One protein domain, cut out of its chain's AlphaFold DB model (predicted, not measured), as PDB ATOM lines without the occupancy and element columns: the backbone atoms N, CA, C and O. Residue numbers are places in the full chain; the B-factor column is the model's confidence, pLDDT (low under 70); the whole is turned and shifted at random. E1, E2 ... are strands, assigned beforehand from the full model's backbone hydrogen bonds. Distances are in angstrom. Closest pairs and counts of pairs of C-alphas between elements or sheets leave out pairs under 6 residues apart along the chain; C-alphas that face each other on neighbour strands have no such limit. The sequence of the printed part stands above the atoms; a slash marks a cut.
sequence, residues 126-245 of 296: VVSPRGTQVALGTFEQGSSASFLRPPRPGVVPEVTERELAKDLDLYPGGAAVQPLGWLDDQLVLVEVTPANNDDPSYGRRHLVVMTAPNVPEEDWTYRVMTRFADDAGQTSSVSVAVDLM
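This is residues 126 to 245 of the 296 residues of an uncharacterized protein of Nocardioides sp. K1W22B-1 (UniProt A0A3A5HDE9). A single antiparallel sheet of seven strands is curled like part of a barrel and folded back on itself, so that E3 and E2 partly face E4, E5, E6 and E7, with the sharply bent E1 as the hinge. The barrel stays open between its edge strands E3 and E7, and a tail with no named element, residues 228 to 245, follows E7. The printed part has 120 residues with no named helix and seven named strands, E1 to E7 along the chain, in the sheet order E3 E2 E1 E4 E5 E6 E7. The class is all strand, though under half of the residues, 49 of 120, are in named elements. The whole is compact, with a radius of gyration of the C-alphas of 14.3 A, yet elongated in outline, with spans of 48 by 29 by 24 A.

Residues 126 to 127 pair antiparallel with residues 134 to 135 of E1, residues 134 to 142, which bends by 94 degrees at residue 139. E1 pairs in a staggered way: residues 134 to 136 pair with E2, residues 144 to 149, where N 136 and O 146 are 2.9 A apart, within hydrogen-bond range. Its residues 138 to 142 pair with E4, residues 175 to 182, with N 138 and O 177 at 2.8 A. E2 forms a hairpin with E3, residues 158 to 163, with N 147 and O 160 at 2.9 A. E1, E2, E3 and E4 make a Greek key, a meander of three strands whose first strand is also the antiparallel neighbour of the fourth. E4, E5, residues 187 to 194, E6, residues 206 to 211, and E7, residues 222 to 227, make a meander, each strand the antiparallel neighbour of the one before. Within hydrogen-bond range are N 178 and O 191 across E4 and E5, 2.8 A apart, N 190 and O 208 across E5 and E6, 2.8 A apart, and N 209 and O 223 across E6 and E7, 2.9 A apart. E5 bends by 52 degrees at residue 191. E3 and E7 are apart.

E1 begins at C-alpha 134 (6.843, 25.748, -12.923) and is 17.9 A long. E4 is 19.6 A and E5 20.5 A long; E5 begins at C-alpha 187 (8.498, 37.307, -11.709). E2, E3, E6 and E7 are 15.9, 16.3, 15.6 and 14.1 A long, and E7 ends at C-alpha 227 (-3.519, 44.833, -23.870).

The C-alphas of Gly 154 and Asp 231, 49.5 A apart, are the two farthest apart. The printed part has no cut. The links E3 to E4 and E5 to E6 are long, with 11 residues each. Confidence is under 70 at residues 197 to 203 and 230 to 236.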
ATOM      1  N   VAL A 126       6.202  26.787 -17.980       96.19
ATOM      2  CA  VAL A 126       7.519  27.446 -17.995       96.19
ATOM      3  C   VAL A 126       8.198  27.289 -16.647       96.19
ATOM      4  O   VAL A 126       7.625  27.581 -15.595       96.19
ATOM      5  N   VAL A 127       9.427  26.786 -16.677       97.25
ATOM      6  CA  VAL A 127      10.233  26.531 -15.484       97.25
ATOM      7  C   VAL A 127      10.926  27.832 -15.070       97.25
ATOM      8  O   VAL A 127      11.387  28.581 -15.923       97.25
ATOM      9  N   SER A 128      10.982  28.115 -13.770       97.44
ATOM     10  CA  SER A 128      11.762  29.241 -13.219       97.44
ATOM     11  C   SER A 128      13.271  29.041 -13.446       97.44
ATOM     12  O   SER A 128      13.714  27.891 -13.529       97.44
ATOM     13  N   PRO A 129      14.093  30.105 -13.489       96.25
ATOM     14  CA  PRO A 129      15.543  30.002 -13.690       96.25
ATOM     15  C   PRO A 129      16.265  29.027 -12.743       96.25
ATOM     16  O   PRO A 129      17.086  28.224 -13.187       96.25
ATOM     17  N   ARG A 130      15.912  29.014 -11.452       96.19
ATOM     18  CA  ARG A 130      16.427  28.064 -10.442       96.19
ATOM     19  C   ARG A 130      15.727  26.704 -10.445       96.19
ATOM     20  O   ARG A 130      16.032  25.850  -9.606       96.19
ATOM     21  N   GLY A 131      14.746  26.499 -11.321       95.31
ATOM     22  CA  GLY A 131      13.949  25.279 -11.394       95.31
ATOM     23  C   GLY A 131      13.186  24.975 -10.109       95.31
ATOM     24  O   GLY A 131      12.995  23.808  -9.771       95.31
ATOM     25  N   THR A 132      12.833  25.994  -9.321       95.75
ATOM     26  CA  THR A 132      12.119  25.856  -8.036       95.75
ATOM     27  C   THR A 132      10.611  25.848  -8.180       95.75
ATOM     28  O   THR A 132       9.924  25.383  -7.275       95.75
ATOM     29  N   GLN A 133      10.113  26.356  -9.299       97.06
ATOM     30  CA  GLN A 133       8.701  26.432  -9.652       97.06
ATOM     31  C   GLN A 133       8.517  26.269 -11.160       97.06
ATOM     32  O   GLN A 133       9.417  26.593 -11.941       97.06
ATOM     33  N   VAL A 134       7.338  25.797 -11.548       97.06
ATOM     34  CA  VAL A 134       6.843  25.748 -12.923       97.06
ATOM     35  C   VAL A 134       5.516  26.492 -12.954       97.06
ATOM     36  O   VAL A 134       4.588  26.101 -12.251       97.06
ATOM     37  N   ALA A 135       5.408  27.555 -13.745       97.06
ATOM     38  CA  ALA A 135       4.116  28.185 -13.993       97.06
ATOM     39  C   ALA A 135       3.338  27.327 -14.999       97.06
ATOM     40  O   ALA A 135       3.895  26.903 -16.018       97.06
ATOM     41  N   LEU A 136       2.071  27.046 -14.698       94.94
ATOM     42  CA  LEU A 136       1.217  26.154 -15.478       94.94
ATOM     43  C   LEU A 136       0.168  26.945 -16.261       94.94
ATOM     44  O   LEU A 136      -0.432  27.880 -15.733       94.94
ATOM     45  N   GLY A 137      -0.070  26.542 -17.511       92.12
ATOM     46  CA  GLY A 137      -1.172  27.062 -18.317       92.12
ATOM     47  C   GLY A 137      -2.517  26.472 -17.897       92.12
ATOM     48  O   GLY A 137      -2.596  25.282 -17.584       92.12
ATOM     49  N   THR A 138      -3.574  27.283 -17.915       89.75
ATOM     50  CA  THR A 138      -4.958  26.883 -17.635       89.75
ATOM     51  C   THR A 138      -5.884  27.365 -18.753       89.75
ATOM     52  O   THR A 138      -5.833  28.521 -19.165       89.75
ATOM     53  N   PHE A 139      -6.752  26.479 -19.262       82.19
ATOM     54  CA  PHE A 139      -7.898  26.881 -20.102       82.19
ATOM     55  C   PHE A 139      -9.116  27.220 -19.247       82.19
ATOM     56  O   PHE A 139      -9.971  27.992 -19.673       82.19
ATOM     57  N   GLU A 140      -9.215  26.601 -18.071       84.06
ATOM     58  CA  GLU A 140     -10.296  26.867 -17.135       84.06
ATOM     59  C   GLU A 140     -10.170  28.301 -16.628       84.06
ATOM     60  O   GLU A 140      -9.107  28.734 -16.177       84.06
ATOM     61  N   GLN A 141     -11.270  29.035 -16.758       85.56
ATOM     62  CA  GLN A 141     -11.386  30.396 -16.275       85.56
ATOM     63  C   GLN A 141     -11.438  30.347 -14.749       85.56
ATOM     64  O   GLN A 141     -12.380  29.807 -14.171       85.56
ATOM     65  N   GLY A 142     -10.399  30.870 -14.107       89.69
ATOM     66  CA  GLY A 142     -10.275  30.898 -12.653       89.69
ATOM     67  C   GLY A 142      -9.795  32.255 -12.158       89.69
ATOM     68  O   GLY A 142      -9.322  33.085 -12.929       89.69
ATOM     69  N   SER A 143      -9.903  32.490 -10.855       93.44
ATOM     70  CA  SER A 143      -9.387  33.707 -10.218       93.44
ATOM     71  C   SER A 143      -7.896  33.622  -9.888       93.44
ATOM     72  O   SER A 143      -7.365  34.538  -9.276       93.44
ATOM     73  N   SER A 144      -7.209  32.532 -10.248       95.25
ATOM     74  CA  SER A 144      -5.830  32.272  -9.830       95.25
ATOM     75  C   SER A 144      -4.972  31.666 -10.940       95.25
ATOM     76  O   SER A 144      -5.440  30.868 -11.751       95.25
ATOM     77  N   ALA A 145      -3.685  32.010 -10.937       95.88
ATOM     78  CA  ALA A 145      -2.650  31.311 -11.684       95.88
ATOM     79  C   ALA A 145      -2.123  30.117 -10.880       95.88
ATOM     80  O   ALA A 145      -1.989  30.185  -9.658       95.88
ATOM     81  N   SER A 146      -1.797  29.028 -11.574       95.44
ATOM     82  CA  SER A 146      -1.305  27.791 -10.964       95.44
ATOM     83  C   SER A 146       0.208  27.650 -11.114       95.44
ATOM     84  O   SER A 146       0.761  27.815 -12.202       95.44
ATOM     85  N   PHE A 147       0.874  27.284 -10.024       96.12
ATOM     86  CA  PHE A 147       2.310  27.042  -9.973       96.12
ATOM     87  C   PHE A 147       2.565  25.669  -9.380       96.12
ATOM     88  O   PHE A 147       1.980  25.306  -8.372       96.12
ATOM     89  N   LEU A 148       3.465  24.910  -9.986       95.19
ATOM     90  CA  LEU A 148       3.897  23.619  -9.487       95.19
ATOM     91  C   LEU A 148       5.289  23.747  -8.879       95.19
ATOM     92  O   LEU A 148       6.225  24.198  -9.541       95.19
ATOM     93  N   ARG A 149       5.459  23.258  -7.653       94.94
ATOM     94  CA  ARG A 149       6.780  22.931  -7.122       94.94
ATOM     95  C   ARG A 149       7.251  21.628  -7.778       94.94
ATOM     96  O   ARG A 149       6.640  20.586  -7.537       94.94
ATOM     97  N   PRO A 150       8.295  21.660  -8.626       91.25
ATOM     98  CA  PRO A 150       8.722  20.488  -9.362       91.25
ATOM     99  C   PRO A 150       9.237  19.408  -8.404       91.25
ATOM    100  O   PRO A 150       9.731  19.719  -7.313       91.25
ATOM    101  N   PRO A 151       9.130  18.139  -8.810       88.81
ATOM    102  CA  PRO A 151       9.548  17.011  -7.996       88.81
ATOM    103  C   PRO A 151      11.047  17.058  -7.705       88.81
ATOM    104  O   PRO A 151      11.861  17.297  -8.593       88.81
ATOM    105  N   ARG A 152      11.426  16.817  -6.447       87.94
ATOM    106  CA  ARG A 152      12.829  16.699  -6.022       87.94
ATOM    107  C   ARG A 152      12.960  15.570  -4.999       87.94
ATOM    108  O   ARG A 152      11.981  15.273  -4.315       87.94
ATOM    109  N   PRO A 153      14.145  14.952  -4.841       85.44
ATOM    110  CA  PRO A 153      14.359  13.953  -3.798       85.44
ATOM    111  C   PRO A 153      13.942  14.485  -2.418       85.44
ATOM    112  O   PRO A 153      14.455  15.505  -1.963       85.44
ATOM    113  N   GLY A 154      12.984  13.810  -1.778       86.88
ATOM    114  CA  GLY A 154      12.458  14.192  -0.462       86.88
ATOM    115  C   GLY A 154      11.461  15.359  -0.449       86.88
ATOM    116  O   GLY A 154      11.031  15.752   0.630       86.88
ATOM    117  N   VAL A 155      11.069  15.903  -1.607       88.31
ATOM    118  CA  VAL A 155      10.086  16.993  -1.711       88.31
ATOM    119  C   VAL A 155       8.854  16.495  -2.456       88.31
ATOM    120  O   VAL A 155       8.940  16.089  -3.616       88.31
ATOM    121  N   VAL A 156       7.702  16.550  -1.789       89.12
ATOM    122  CA  VAL A 156       6.408  16.253  -2.409       89.12
ATOM    123  C   VAL A 156       6.052  17.405  -3.357       89.12
ATOM    124  O   VAL A 156       6.121  18.562  -2.936       89.12
ATOM    125  N   PRO A 157       5.703  17.131  -4.626       91.38
ATOM    126  CA  PRO A 157       5.204  18.165  -5.521       91.38
ATOM    127  C   PRO A 157       3.916  18.758  -4.977       91.38
ATOM    128  O   PRO A 157       3.037  18.039  -4.506       91.38
ATOM    129  N   GLU A 158       3.798  20.068  -5.100       91.94
ATOM    130  CA  GLU A 158       2.659  20.824  -4.606       91.94
ATOM    131  C   GLU A 158       2.250  21.826  -5.675       91.94
ATOM    132  O   GLU A 158       3.112  22.468  -6.285       91.94
ATOM    133  N   VAL A 159       0.945  21.935  -5.917       92.56
ATOM    134  CA  VAL A 159       0.393  23.010  -6.738       92.56
ATOM    135  C   VAL A 159      -0.048  24.121  -5.808       92.56
ATOM    136  O   VAL A 159      -0.938  23.923  -4.986       92.56
ATOM    137  N   THR A 160       0.570  25.282  -5.958       94.62
ATOM    138  CA  THR A 160       0.204  26.500  -5.249       94.62
ATOM    139  C   THR A 160      -0.529  27.424  -6.207       94.62
ATOM    140  O   THR A 160      -0.162  27.555  -7.378       94.62
ATOM    141  N   GLU A 161      -1.573  28.069  -5.708       94.12
ATOM    142  CA  GLU A 161      -2.308  29.082  -6.449       94.12
ATOM    143  C   GLU A 161      -1.867  30.478  -6.051       94.12
ATOM    144  O   GLU A 161      -1.478  30.734  -4.913       94.12
ATOM    145  N   ARG A 162      -1.961  31.383  -7.014       95.31
ATOM    146  CA  ARG A 162      -1.788  32.804  -6.792       95.31
ATOM    147  C   ARG A 162      -2.948  33.555  -7.412       95.31
ATOM    148  O   ARG A 162      -3.135  33.477  -8.627       95.31
ATOM    149  N   GLU A 163      -3.656  34.320  -6.598       96.12
ATOM    150  CA  GLU A 163      -4.781  35.132  -7.048       96.12
ATOM    151  C   GLU A 163      -4.357  36.130  -8.143       96.12
ATOM    152  O   GLU A 163      -3.286  36.745  -8.105       96.12
ATOM    153  N   LEU A 164      -5.194  36.253  -9.169       95.00
ATOM    154  CA  LEU A 164      -5.008  37.173 -10.280       95.00
ATOM    155  C   LEU A 164      -5.557  38.540  -9.906       95.00
ATOM    156  O   LEU A 164      -6.727  38.660  -9.567       95.00
ATOM    157  N   ALA A 165      -4.731  39.577 -10.069       93.25
ATOM    158  CA  ALA A 165      -5.149  40.968  -9.918       93.25
ATOM    159  C   ALA A 165      -5.921  41.237  -8.613       93.25
ATOM    160  O   ALA A 165      -6.911  41.974  -8.618       93.25
ATOM    161  N   LYS A 166      -5.461  40.625  -7.514       91.31
ATOM    162  CA  LYS A 166      -6.021  40.810  -6.177       91.31
ATOM    163  C   LYS A 166      -6.182  42.303  -5.881       91.31
ATOM    164  O   LYS A 166      -5.274  43.086  -6.153       91.31
ATOM    165  N   ASP A 167      -7.358  42.679  -5.386       91.25
ATOM    166  CA  ASP A 167      -7.749  44.058  -5.061       91.25
ATOM    167  C   ASP A 167      -7.812  45.048  -6.250       91.25
ATOM    168  O   ASP A 167      -8.023  46.242  -6.044       91.25
ATOM    169  N   LEU A 168      -7.674  44.580  -7.499       90.94
ATOM    170  CA  LEU A 168      -7.763  45.422  -8.707       90.94
ATOM    171  C   LEU A 168      -9.063  45.234  -9.506       90.94
ATOM    172  O   LEU A 168      -9.292  45.988 -10.448       90.94
ATOM    173  N   ASP A 169      -9.866  44.216  -9.174       88.38
ATOM    174  CA  ASP A 169     -11.144  43.875  -9.832       88.38
ATOM    175  C   ASP A 169     -11.055  43.766 -11.373       88.38
ATOM    176  O   ASP A 169     -11.973  44.110 -12.110       88.38
ATOM    177  N   LEU A 170      -9.913  43.295 -11.896       89.25
ATOM    178  CA  LEU A 170      -9.689  43.212 -13.348       89.25
ATOM    179  C   LEU A 170     -10.379  42.010 -14.009       89.25
ATOM    180  O   LEU A 170     -10.600  42.030 -15.218       89.25
ATOM    181  N   TYR A 171     -10.674  40.950 -13.248       91.88
ATOM    182  CA  TYR A 171     -11.208  39.689 -13.778       91.88
ATOM    183  C   TYR A 171     -12.313  39.107 -12.883       91.88
ATOM    184  O   TYR A 171     -12.159  38.001 -12.360       91.88
ATOM    185  N   PRO A 172     -13.452  39.799 -12.715       89.38
ATOM    186  CA  PRO A 172     -14.531  39.336 -11.835       89.38
ATOM    187  C   PRO A 172     -15.131  37.982 -12.259       89.38
ATOM    188  O   PRO A 172     -15.651  37.245 -11.428       89.38
ATOM    189  N   GLY A 173     -15.038  37.623 -13.546       89.25
ATOM    190  CA  GLY A 173     -15.432  36.305 -14.071       89.25
ATOM    191  C   GLY A 173     -14.309  35.259 -14.082       89.25
ATOM    192  O   GLY A 173     -14.509  34.160 -14.592       89.25
ATOM    193  N   GLY A 174     -13.124  35.596 -13.571       92.94
ATOM    194  CA  GLY A 174     -11.904  34.816 -13.745       92.94
ATOM    195  C   GLY A 174     -11.250  35.016 -15.114       92.94
ATOM    196  O   GLY A 174     -11.701  35.797 -15.958       92.94
ATOM    197  N   ALA A 175     -10.146  34.313 -15.327       93.56
ATOM    198  CA  ALA A 175      -9.384  34.335 -16.563       93.56
ATOM    199  C   ALA A 175      -8.657  33.004 -16.790       93.56
ATOM    200  O   ALA A 175      -8.337  32.278 -15.848       93.56
ATOM    201  N   ALA A 176      -8.388  32.697 -18.055       92.31
ATOM    202  CA  ALA A 176      -7.417  31.684 -18.444       92.31
ATOM    203  C   ALA A 176      -6.007  32.296 -18.416       92.31
ATOM    204  O   ALA A 176      -5.828  33.466 -18.770       92.31
ATOM    205  N   VAL A 177      -5.010  31.513 -18.010       94.25
ATOM    206  CA  VAL A 177      -3.620  31.969 -17.878       94.25
ATOM    207  C   VAL A 177      -2.730  31.083 -18.732       94.25
ATOM    208  O   VAL A 177      -2.716  29.872 -18.554       94.25
ATOM    209  N   GLN A 178      -1.951  31.671 -19.633       94.31
ATOM    210  CA  GLN A 178      -0.915  30.977 -20.393       94.31
ATOM    211  C   GLN A 178       0.439  31.586 -20.031       94.31
ATOM    212  O   GLN A 178       0.715  32.730 -20.392       94.31
ATOM    213  N   PRO A 179       1.310  30.866 -19.315       95.69
ATOM    214  CA  PRO A 179       2.602  31.414 -18.976       95.69
ATOM    215  C   PRO A 179       3.522  31.414 -20.201       95.69
ATOM    216  O   PRO A 179       3.495  30.488 -21.016       95.69
ATOM    217  N   LEU A 180       4.304  32.484 -20.339       94.44
ATOM    218  CA  LEU A 180       5.154  32.743 -21.505       94.44
ATOM    219  C   LEU A 180       6.643  32.656 -21.164       94.44
ATOM    220  O   LEU A 180       7.451  32.322 -22.025       94.44
ATOM    221  N   GLY A 181       7.006  32.917 -19.908       95.12
ATOM    222  CA  GLY A 181       8.369  32.769 -19.410       95.12
ATOM    223  C   GLY A 181       8.573  33.469 -18.071       95.12
ATOM    224  O   GLY A 181       7.639  34.038 -17.511       95.12
ATOM    225  N   TRP A 182       9.795  33.417 -17.558       96.62
ATOM    226  CA  TRP A 182      10.185  34.047 -16.299       96.62
ATOM    227  C   TRP A 182      11.175  35.177 -16.570       96.62
ATOM    228  O   TRP A 182      12.104  34.992 -17.353       96.62
ATOM    229  N   LEU A 183      10.965  36.329 -15.933       94.88
ATOM    230  CA  LEU A 183      11.907  37.455 -15.949       94.88
ATOM    231  C   LEU A 183      13.047  37.211 -14.951       94.88
ATOM    232  O   LEU A 183      14.204  37.509 -15.224       94.88
ATOM    233  N   ASP A 184      12.706  36.626 -13.804       95.12
ATOM    234  CA  ASP A 184      13.630  36.140 -12.783       95.12
ATOM    235  C   ASP A 184      12.978  34.978 -12.002       95.12
ATOM    236  O   ASP A 184      12.004  34.386 -12.456       95.12
ATOM    237  N   ASP A 185      13.505  34.593 -10.837       95.88
ATOM    238  CA  ASP A 185      12.934  33.495 -10.039       95.88
ATOM    239  C   ASP A 185      11.617  33.824  -9.327       95.88
ATOM    240  O   ASP A 185      11.008  32.933  -8.731       95.88
ATOM    241  N   GLN A 186      11.197  35.083  -9.330       97.19
ATOM    242  CA  GLN A 186      10.027  35.593  -8.622       97.19
ATOM    243  C   GLN A 186       8.980  36.160  -9.575       97.19
ATOM    244  O   GLN A 186       7.809  36.161  -9.223       97.19
ATOM    245  N   LEU A 187       9.364  36.626 -10.760       97.12
ATOM    246  CA  LEU A 187       8.498  37.307 -11.709       97.12
ATOM    247  C   LEU A 187       8.259  36.446 -12.942       97.12
ATOM    248  O   LEU A 187       9.180  36.106 -13.689       97.12
ATOM    249  N   VAL A 188       6.989  36.152 -13.188       97.12
ATOM    250  CA  VAL A 188       6.530  35.410 -14.358       97.12
ATOM    251  C   VAL A 188       5.790  36.345 -15.312       97.12
ATOM    252  O   VAL A 188       4.976  37.176 -14.900       97.12
ATOM    253  N   LEU A 189       6.080  36.200 -16.602       96.75
ATOM    254  CA  LEU A 189       5.323  36.803 -17.687       96.75
ATOM    255  C   LEU A 189       4.241  35.824 -18.142       96.75
ATOM    256  O   LEU A 189       4.532  34.684 -18.519       96.75
ATOM    257  N   VAL A 190       2.995  36.280 -18.142       96.19
ATOM    258  CA  VAL A 190       1.835  35.479 -18.531       96.19
ATOM    259  C   VAL A 190       0.932  36.236 -19.501       96.19
ATOM    260  O   VAL A 190       0.789  37.456 -19.436       96.19
ATOM    261  N   GLU A 191       0.300  35.496 -20.400       94.69
ATOM    262  CA  GLU A 191      -0.865  35.934 -21.157       94.69
ATOM    263  C   GLU A 191      -2.118  35.595 -20.341       94.69
ATOM    264  O   GLU A 191      -2.320  34.450 -19.941       94.69
ATOM    265  N   VAL A 192      -2.955  36.594 -20.074       94.38
ATOM    266  CA  VAL A 192      -4.212  36.442 -19.333       94.38
ATOM    267  C   VAL A 192      -5.371  36.713 -20.277       94.38
ATOM    268  O   VAL A 192      -5.445  37.788 -20.867       94.38
ATOM    269  N   THR A 193      -6.278  35.752 -20.415       92.31
ATOM    270  CA  THR A 193      -7.484  35.858 -21.250       92.31
ATOM    271  C   THR A 193      -8.711  35.910 -20.336       92.31
ATOM    272  O   THR A 193      -9.057  34.873 -19.763       92.31
ATOM    273  N   PRO A 194      -9.353  37.080 -20.144       91.75
ATOM    274  CA  PRO A 194     -10.544  37.215 -19.307       91.75
ATOM    275  C   PRO A 194     -11.666  36.261 -19.720       91.75
ATOM    276  O   PRO A 194     -11.837  35.944 -20.896       91.75
ATOM    277  N   ALA A 195     -12.461  35.827 -18.744       87.50
ATOM    278  CA  ALA A 195     -13.601  34.951 -18.980       87.50
ATOM    279  C   ALA A 195     -14.709  35.599 -19.818       87.50
ATOM    280  O   ALA A 195     -15.248  34.991 -20.745       87.50
ATOM    281  N   ASN A 196     -15.021  36.852 -19.487       75.31
ATOM    282  CA  ASN A 196     -16.092  37.618 -20.100       75.31
ATOM    283  C   ASN A 196     -15.511  38.534 -21.177       75.31
ATOM    284  O   ASN A 196     -15.025  39.621 -20.884       75.31
ATOM    285  N   ASN A 197     -15.606  38.097 -22.432       63.88
ATOM    286  CA  ASN A 197     -15.251  38.910 -23.602       63.88
ATOM    287  C   ASN A 197     -16.322  39.962 -23.954       63.88
ATOM    288  O   ASN A 197     -16.159  40.684 -24.937       63.88
ATOM    289  N   ASP A 198     -17.424  40.005 -23.200       65.06
ATOM    290  CA  ASP A 198     -18.576  40.865 -23.484       65.06
ATOM    291  C   ASP A 198     -18.363  42.317 -23.039       65.06
ATOM    292  O   ASP A 198     -19.060  43.206 -23.527       65.06
ATOM    293  N   ASP A 199     -17.392  42.575 -22.158       65.31
ATOM    294  CA  ASP A 199     -16.961  43.933 -21.843       65.31
ATOM    295  C   ASP A 199     -15.721  44.295 -22.686       65.31
ATOM    296  O   ASP A 199     -14.602  43.874 -22.371       65.31
ATOM    297  N   PRO A 200     -15.887  45.087 -23.763       64.38
ATOM    298  CA  PRO A 200     -14.784  45.463 -24.641       64.38
ATOM    299  C   PRO A 200     -13.734  46.342 -23.941       64.38
ATOM    300  O   PRO A 200     -12.633  46.501 -24.463       64.38
ATOM    301  N   SER A 201     -14.026  46.917 -22.766       59.84
ATOM    302  CA  SER A 201     -13.094  47.807 -22.057       59.84
ATOM    303  C   SER A 201     -11.884  47.082 -21.462       59.84
ATOM    304  O   SER A 201     -10.809  47.682 -21.325       59.84
ATOM    305  N   TYR A 202     -12.024  45.787 -21.168       56.25
ATOM    306  CA  TYR A 202     -10.914  44.958 -20.717       56.25
ATOM    307  C   TYR A 202     -10.059  44.483 -21.896       56.25
ATOM    308  O   TYR A 202      -8.879  44.242 -21.718       56.25
ATOM    309  N   GLY A 203     -10.565  44.440 -23.129       62.50
ATOM    310  CA  GLY A 203      -9.856  43.785 -24.229       62.50
ATOM    311  C   GLY A 203      -9.733  42.272 -24.005       62.50
ATOM    312  O   GLY A 203      -9.867  41.747 -22.899       62.50
ATOM    313  N   ARG A 204      -9.507  41.518 -25.079       81.62
ATOM    314  CA  ARG A 204      -9.619  40.049 -25.010       81.62
ATOM    315  C   ARG A 204      -8.462  39.357 -24.307       81.62
ATOM    316  O   ARG A 204      -8.614  38.219 -23.877       81.62
ATOM    317  N   ARG A 205      -7.281  39.976 -24.279       89.75
ATOM    318  CA  ARG A 205      -6.049  39.356 -23.770       89.75
ATOM    319  C   ARG A 205      -5.121  40.419 -23.199       89.75
ATOM    320  O   ARG A 205      -4.951  41.487 -23.793       89.75
ATOM    321  N   HIS A 206      -4.476  40.110 -22.086       92.50
ATOM    322  CA  HIS A 206      -3.480  40.949 -21.430       92.50
ATOM    323  C   HIS A 206      -2.133  40.244 -21.405       92.50
ATOM    324  O   HIS A 206      -2.062  39.054 -21.117       92.50
ATOM    325  N   LEU A 207      -1.064  40.997 -21.630       94.00
ATOM    326  CA  LEU A 207       0.274  40.576 -21.250       94.00
ATOM    327  C   LEU A 207       0.565  41.124 -19.855       94.00
ATOM    328  O   LEU A 207       0.489  42.336 -19.641       94.00
ATOM    329  N   VAL A 208       0.883  40.248 -18.914       95.75
ATOM    330  CA  VAL A 208       0.971  40.574 -17.492       95.75
ATOM    331  C   VAL A 208       2.282  40.063 -16.928       95.75
ATOM    332  O   VAL A 208       2.663  38.921 -17.166       95.75
ATOM    333  N   VAL A 209       2.940  40.902 -16.134       97.00
ATOM    334  CA  VAL A 209       4.023  40.483 -15.245       97.00
ATOM    335  C   VAL A 209       3.485  40.399 -13.834       97.00
ATOM    336  O   VAL A 209       2.803  41.312 -13.357       97.00
ATOM    337  N   MET A 210       3.784  39.297 -13.161       97.62
ATOM    338  CA  MET A 210       3.294  39.077 -11.816       97.62
ATOM    339  C   MET A 210       4.281  38.274 -10.975       97.62
ATOM    340  O   MET A 210       5.045  37.476 -11.515       97.62
ATOM    341  N   THR A 211       4.269  38.486  -9.659       97.69
ATOM    342  CA  THR A 211       5.042  37.639  -8.743       97.69
ATOM    343  C   THR A 211       4.556  36.192  -8.788       97.69
ATOM    344  O   THR A 211       3.431  35.908  -9.187       97.69
ATOM    345  N   ALA A 212       5.392  35.264  -8.363       97.50
ATOM    346  CA  ALA A 212       5.048  33.876  -8.142       97.50
ATOM    347  C   ALA A 212       4.864  33.616  -6.631       97.50
ATOM    348  O   ALA A 212       5.275  34.436  -5.804       97.50
ATOM    349  N   PRO A 213       4.238  32.498  -6.220       96.81
ATOM    350  CA  PRO A 213       3.881  32.262  -4.818       96.81
ATOM    351  C   PRO A 213       5.077  31.888  -3.923       96.81
ATOM    352  O   PRO A 213       4.900  31.507  -2.773       96.81
ATOM    353  N   ASN A 214       6.315  31.958  -4.430       95.38
ATOM    354  CA  ASN A 214       7.525  31.912  -3.597       95.38
ATOM    355  C   ASN A 214       7.828  33.247  -2.897       95.38
ATOM    356  O   ASN A 214       8.779  33.311  -2.117       95.38
ATOM    357  N   VAL A 215       7.063  34.292  -3.199       96.56
ATOM    358  CA  VAL A 215       7.102  35.593  -2.533       96.56
ATOM    359  C   VAL A 215       5.922  35.678  -1.549       96.56
ATOM    360  O   VAL A 215       4.840  35.187  -1.900       96.56
ATOM    361  N   PRO A 216       6.096  36.265  -0.345       96.88
ATOM    362  CA  PRO A 216       4.995  36.511   0.587       96.88
ATOM    363  C   PRO A 216       3.839  37.274  -0.068       96.88
ATOM    364  O   PRO A 216       4.047  38.069  -0.984       96.88
ATOM    365  N   GLU A 217       2.614  37.010   0.379       96.00
ATOM    366  CA  GLU A 217       1.399  37.551  -0.238       96.00
ATOM    367  C   GLU A 217       1.332  39.082  -0.155       96.00
ATOM    368  O   GLU A 217       0.898  39.739  -1.100       96.00
ATOM    369  N   GLU A 218       1.835  39.653   0.937       95.75
ATOM    370  CA  GLU A 218       1.969  41.094   1.155       95.75
ATOM    371  C   GLU A 218       2.867  41.801   0.124       95.75
ATOM    372  O   GLU A 218       2.710  43.000  -0.102       95.75
ATOM    373  N   ASP A 219       3.755  41.053  -0.534       96.56
ATOM    374  CA  ASP A 219       4.707  41.543  -1.532       96.56
ATOM    375  C   ASP A 219       4.271  41.185  -2.966       96.56
ATOM    376  O   ASP A 219       5.036  41.333  -3.927       96.56
ATOM    377  N   TRP A 220       3.051  40.668  -3.158       96.56
ATOM    378  CA  TRP A 220       2.595  40.292  -4.489       96.56
ATOM    379  C   TRP A 220       2.403  41.503  -5.402       96.56
ATOM    380  O   TRP A 220       1.628  42.411  -5.120       96.56
ATOM    381  N   THR A 221       3.045  41.473  -6.574       95.88
ATOM    382  CA  THR A 221       2.895  42.525  -7.587       95.88
ATOM    383  C   THR A 221       2.142  42.019  -8.806       95.88
ATOM    384  O   THR A 221       2.396  40.917  -9.294       95.88
ATOM    385  N   TYR A 222       1.251  42.837  -9.360       96.50
ATOM    386  CA  TYR A 222       0.509  42.530 -10.581       96.50
ATOM    387  C   TYR A 222       0.551  43.730 -11.525       96.50
ATOM    388  O   TYR A 222       0.049  44.801 -11.188       96.50
ATOM    389  N   ARG A 223       1.151  43.571 -12.707       95.12
ATOM    390  CA  ARG A 223       1.314  44.663 -13.671       95.12
ATOM    391  C   ARG A 223       0.888  44.231 -15.067       95.12
ATOM    392  O   ARG A 223       1.485  43.336 -15.660       95.12
ATOM    393  N   VAL A 224      -0.114  44.914 -15.616       94.12
ATOM    394  CA  VAL A 224      -0.486  44.783 -17.031       94.12
ATOM    395  C   VAL A 224       0.536  45.551 -17.869       94.12
ATOM    396  O   VAL A 224       0.674  46.763 -17.723       94.12
ATOM    397  N   MET A 225       1.256  44.841 -18.733       91.88
ATOM    398  CA  MET A 225       2.291  45.406 -19.603       91.88
ATOM    399  C   MET A 225       1.695  45.935 -20.901       91.88
ATOM    400  O   MET A 225       2.047  47.018 -21.356       91.88
ATOM    401  N   THR A 226       0.785  45.167 -21.497       90.50
ATOM    402  CA  THR A 226       0.042  45.578 -22.687       90.50
ATOM    403  C   THR A 226      -1.299  44.855 -22.767       90.50
ATOM    404  O   THR A 226      -1.487  43.795 -22.164       90.50
ATOM    405  N   ARG A 227      -2.234  45.438 -23.515       90.19
ATOM    406  CA  ARG A 227      -3.519  44.833 -23.870       90.19
ATOM    407  C   ARG A 227      -3.519  44.586 -25.370       90.19
ATOM    408  O   ARG A 227      -3.176  45.479 -26.143       90.19
ATOM    409  N   PHE A 228      -3.873  43.377 -25.785       85.44
ATOM    410  CA  PHE A 228      -3.968  43.063 -27.206       85.44
ATOM    411  C   PHE A 228      -5.222  43.723 -27.785       85.44
ATOM    412  O   PHE A 228      -6.304  43.596 -27.215       85.44
ATOM    413  N   ALA A 229      -5.072  44.433 -28.906       79.06
ATOM    414  CA  ALA A 229      -6.198  45.036 -29.613       79.06
ATOM    415  C   ALA A 229      -7.144  43.955 -30.163       79.06
ATOM    416  O   ALA A 229      -6.684  42.908 -30.625       79.06
ATOM    417  N   ASP A 230      -8.449  44.240 -30.175       69.00
ATOM    418  CA  ASP A 230      -9.498  43.296 -30.592       69.00
ATOM    419  C   ASP A 230      -9.389  42.847 -32.062       69.00
ATOM    420  O   ASP A 230      -9.871  41.765 -32.415       69.00
ATOM    421  N   ASP A 231      -8.719  43.654 -32.893       62.72
ATOM    422  CA  ASP A 231      -8.554  43.456 -34.339       62.72
ATOM    423  C   ASP A 231      -7.304  42.654 -34.717       62.72
ATOM    424  O   ASP A 231      -7.169  42.205 -35.862       62.72
ATOM    425  N   ALA A 232      -6.383  42.432 -33.771       54.56
ATOM    426  CA  ALA A 232      -5.415  41.363 -33.937       54.56
ATOM    427  C   ALA A 232      -6.257  40.091 -33.905       54.56
ATOM    428  O   ALA A 232      -6.717  39.712 -32.832       54.56
ATOM    429  N   GLY A 233      -6.545  39.511 -35.080       53.53
ATOM    430  CA  GLY A 233      -7.427  38.350 -35.242       53.53
ATOM    431  C   GLY A 233      -7.059  37.191 -34.311       53.53
ATOM    432  O   GLY A 233      -6.172  37.323 -33.479       53.53
ATOM    433  N   GLN A 234      -7.701  36.027 -34.441       55.81
ATOM    434  CA  GLN A 234      -7.373  34.820 -33.656       55.81
ATOM    435  C   GLN A 234      -5.928  34.325 -33.912       55.81
ATOM    436  O   GLN A 234      -5.693  33.262 -34.477       55.81
ATOM    437  N   THR A 235      -4.936  35.125 -33.540       54.44
ATOM    438  CA  THR A 235      -3.517  34.847 -33.525       54.44
ATOM    439  C   THR A 235      -3.370  33.819 -32.429       54.44
ATOM    440  O   THR A 235      -3.636  34.076 -31.256       54.44
ATOM    441  N   SER A 236      -3.075  32.604 -32.870       62.28
ATOM    442  CA  SER A 236      -3.298  31.365 -32.134       62.28
ATOM    443  C   SER A 236      -2.334  31.140 -30.968       62.28
ATOM    444  O   SER A 236      -2.427  30.111 -30.309       62.28
ATOM    445  N   SER A 237      -1.403  32.062 -30.712       70.81
ATOM    446  CA  SER A 237      -0.527  32.095 -29.534       70.81
ATOM    447  C   SER A 237       0.348  33.350 -29.567       70.81
ATOM    448  O   SER A 237       0.687  33.841 -30.648       70.81
ATOM    449  N   VAL A 238       0.719  33.868 -28.398       82.75
ATOM    450  CA  VAL A 238       1.760  34.893 -28.255       82.75
ATOM    451  C   VAL A 238       3.080  34.196 -27.918       82.75
ATOM    452  O   VAL A 238       3.114  33.240 -27.150       82.75
ATOM    453  N   SER A 239       4.186  34.652 -28.503       80.19
ATOM    454  CA  SER A 239       5.539  34.227 -28.128       80.19
ATOM    455  C   SER A 239       6.361  35.456 -27.773       80.19
ATOM    456  O   SER A 239       6.291  36.462 -28.477       80.19
ATOM    457  N   VAL A 240       7.118  35.379 -26.679       86.56
ATOM    458  CA  VAL A 240       7.884  36.508 -26.142       86.56
ATOM    459  C   VAL A 240       9.296  36.053 -25.789       86.56
ATOM    460  O   VAL A 240       9.474  34.996 -25.187       86.56
ATOM    461  N   ALA A 241      10.292  36.858 -26.157       86.38
ATOM    462  CA  ALA A 241      11.682  36.688 -25.742       86.38
ATOM    463  C   ALA A 241      11.876  37.337 -24.362       86.38
ATOM    464  O   ALA A 241      12.222  38.513 -24.254       86.38
ATOM    465  N   VAL A 242      11.533  36.595 -23.306       88.25
ATOM    466  CA  VAL A 242      11.513  37.104 -21.921       88.25
ATOM    467  C   VAL A 242      12.890  37.499 -21.391       88.25
ATOM    468  O   VAL A 242      12.984  38.372 -20.540       88.25
ATOM    469  N   ASP A 243      13.950  36.905 -21.930       83.06
ATOM    470  CA  ASP A 243      15.350  37.215 -21.635       83.06
ATOM    471  C   ASP A 243      15.772  38.614 -22.107       83.06
ATOM    472  O   ASP A 243      16.747  39.173 -21.607       83.06
ATOM    473  N   LEU A 244      15.021  39.197 -23.044       84.50
ATOM    474  CA  LEU A 244      15.225  40.556 -23.550       84.50
ATOM    475  C   LEU A 244      14.342  41.586 -22.834       84.50
ATOM    476  O   LEU A 244      14.363  42.765 -23.191       84.50
ATOM    477  N   MET A 245      13.545  41.156 -21.852       86.69
ATOM    478  CA  MET A 245      12.647  42.018 -21.095       86.69
ATOM    479  C   MET A 245      13.215  42.322 -19.712       86.69
ATOM    480  O   MET A 245      13.774  41.467 -19.033       86.69
TER     481      MET A 245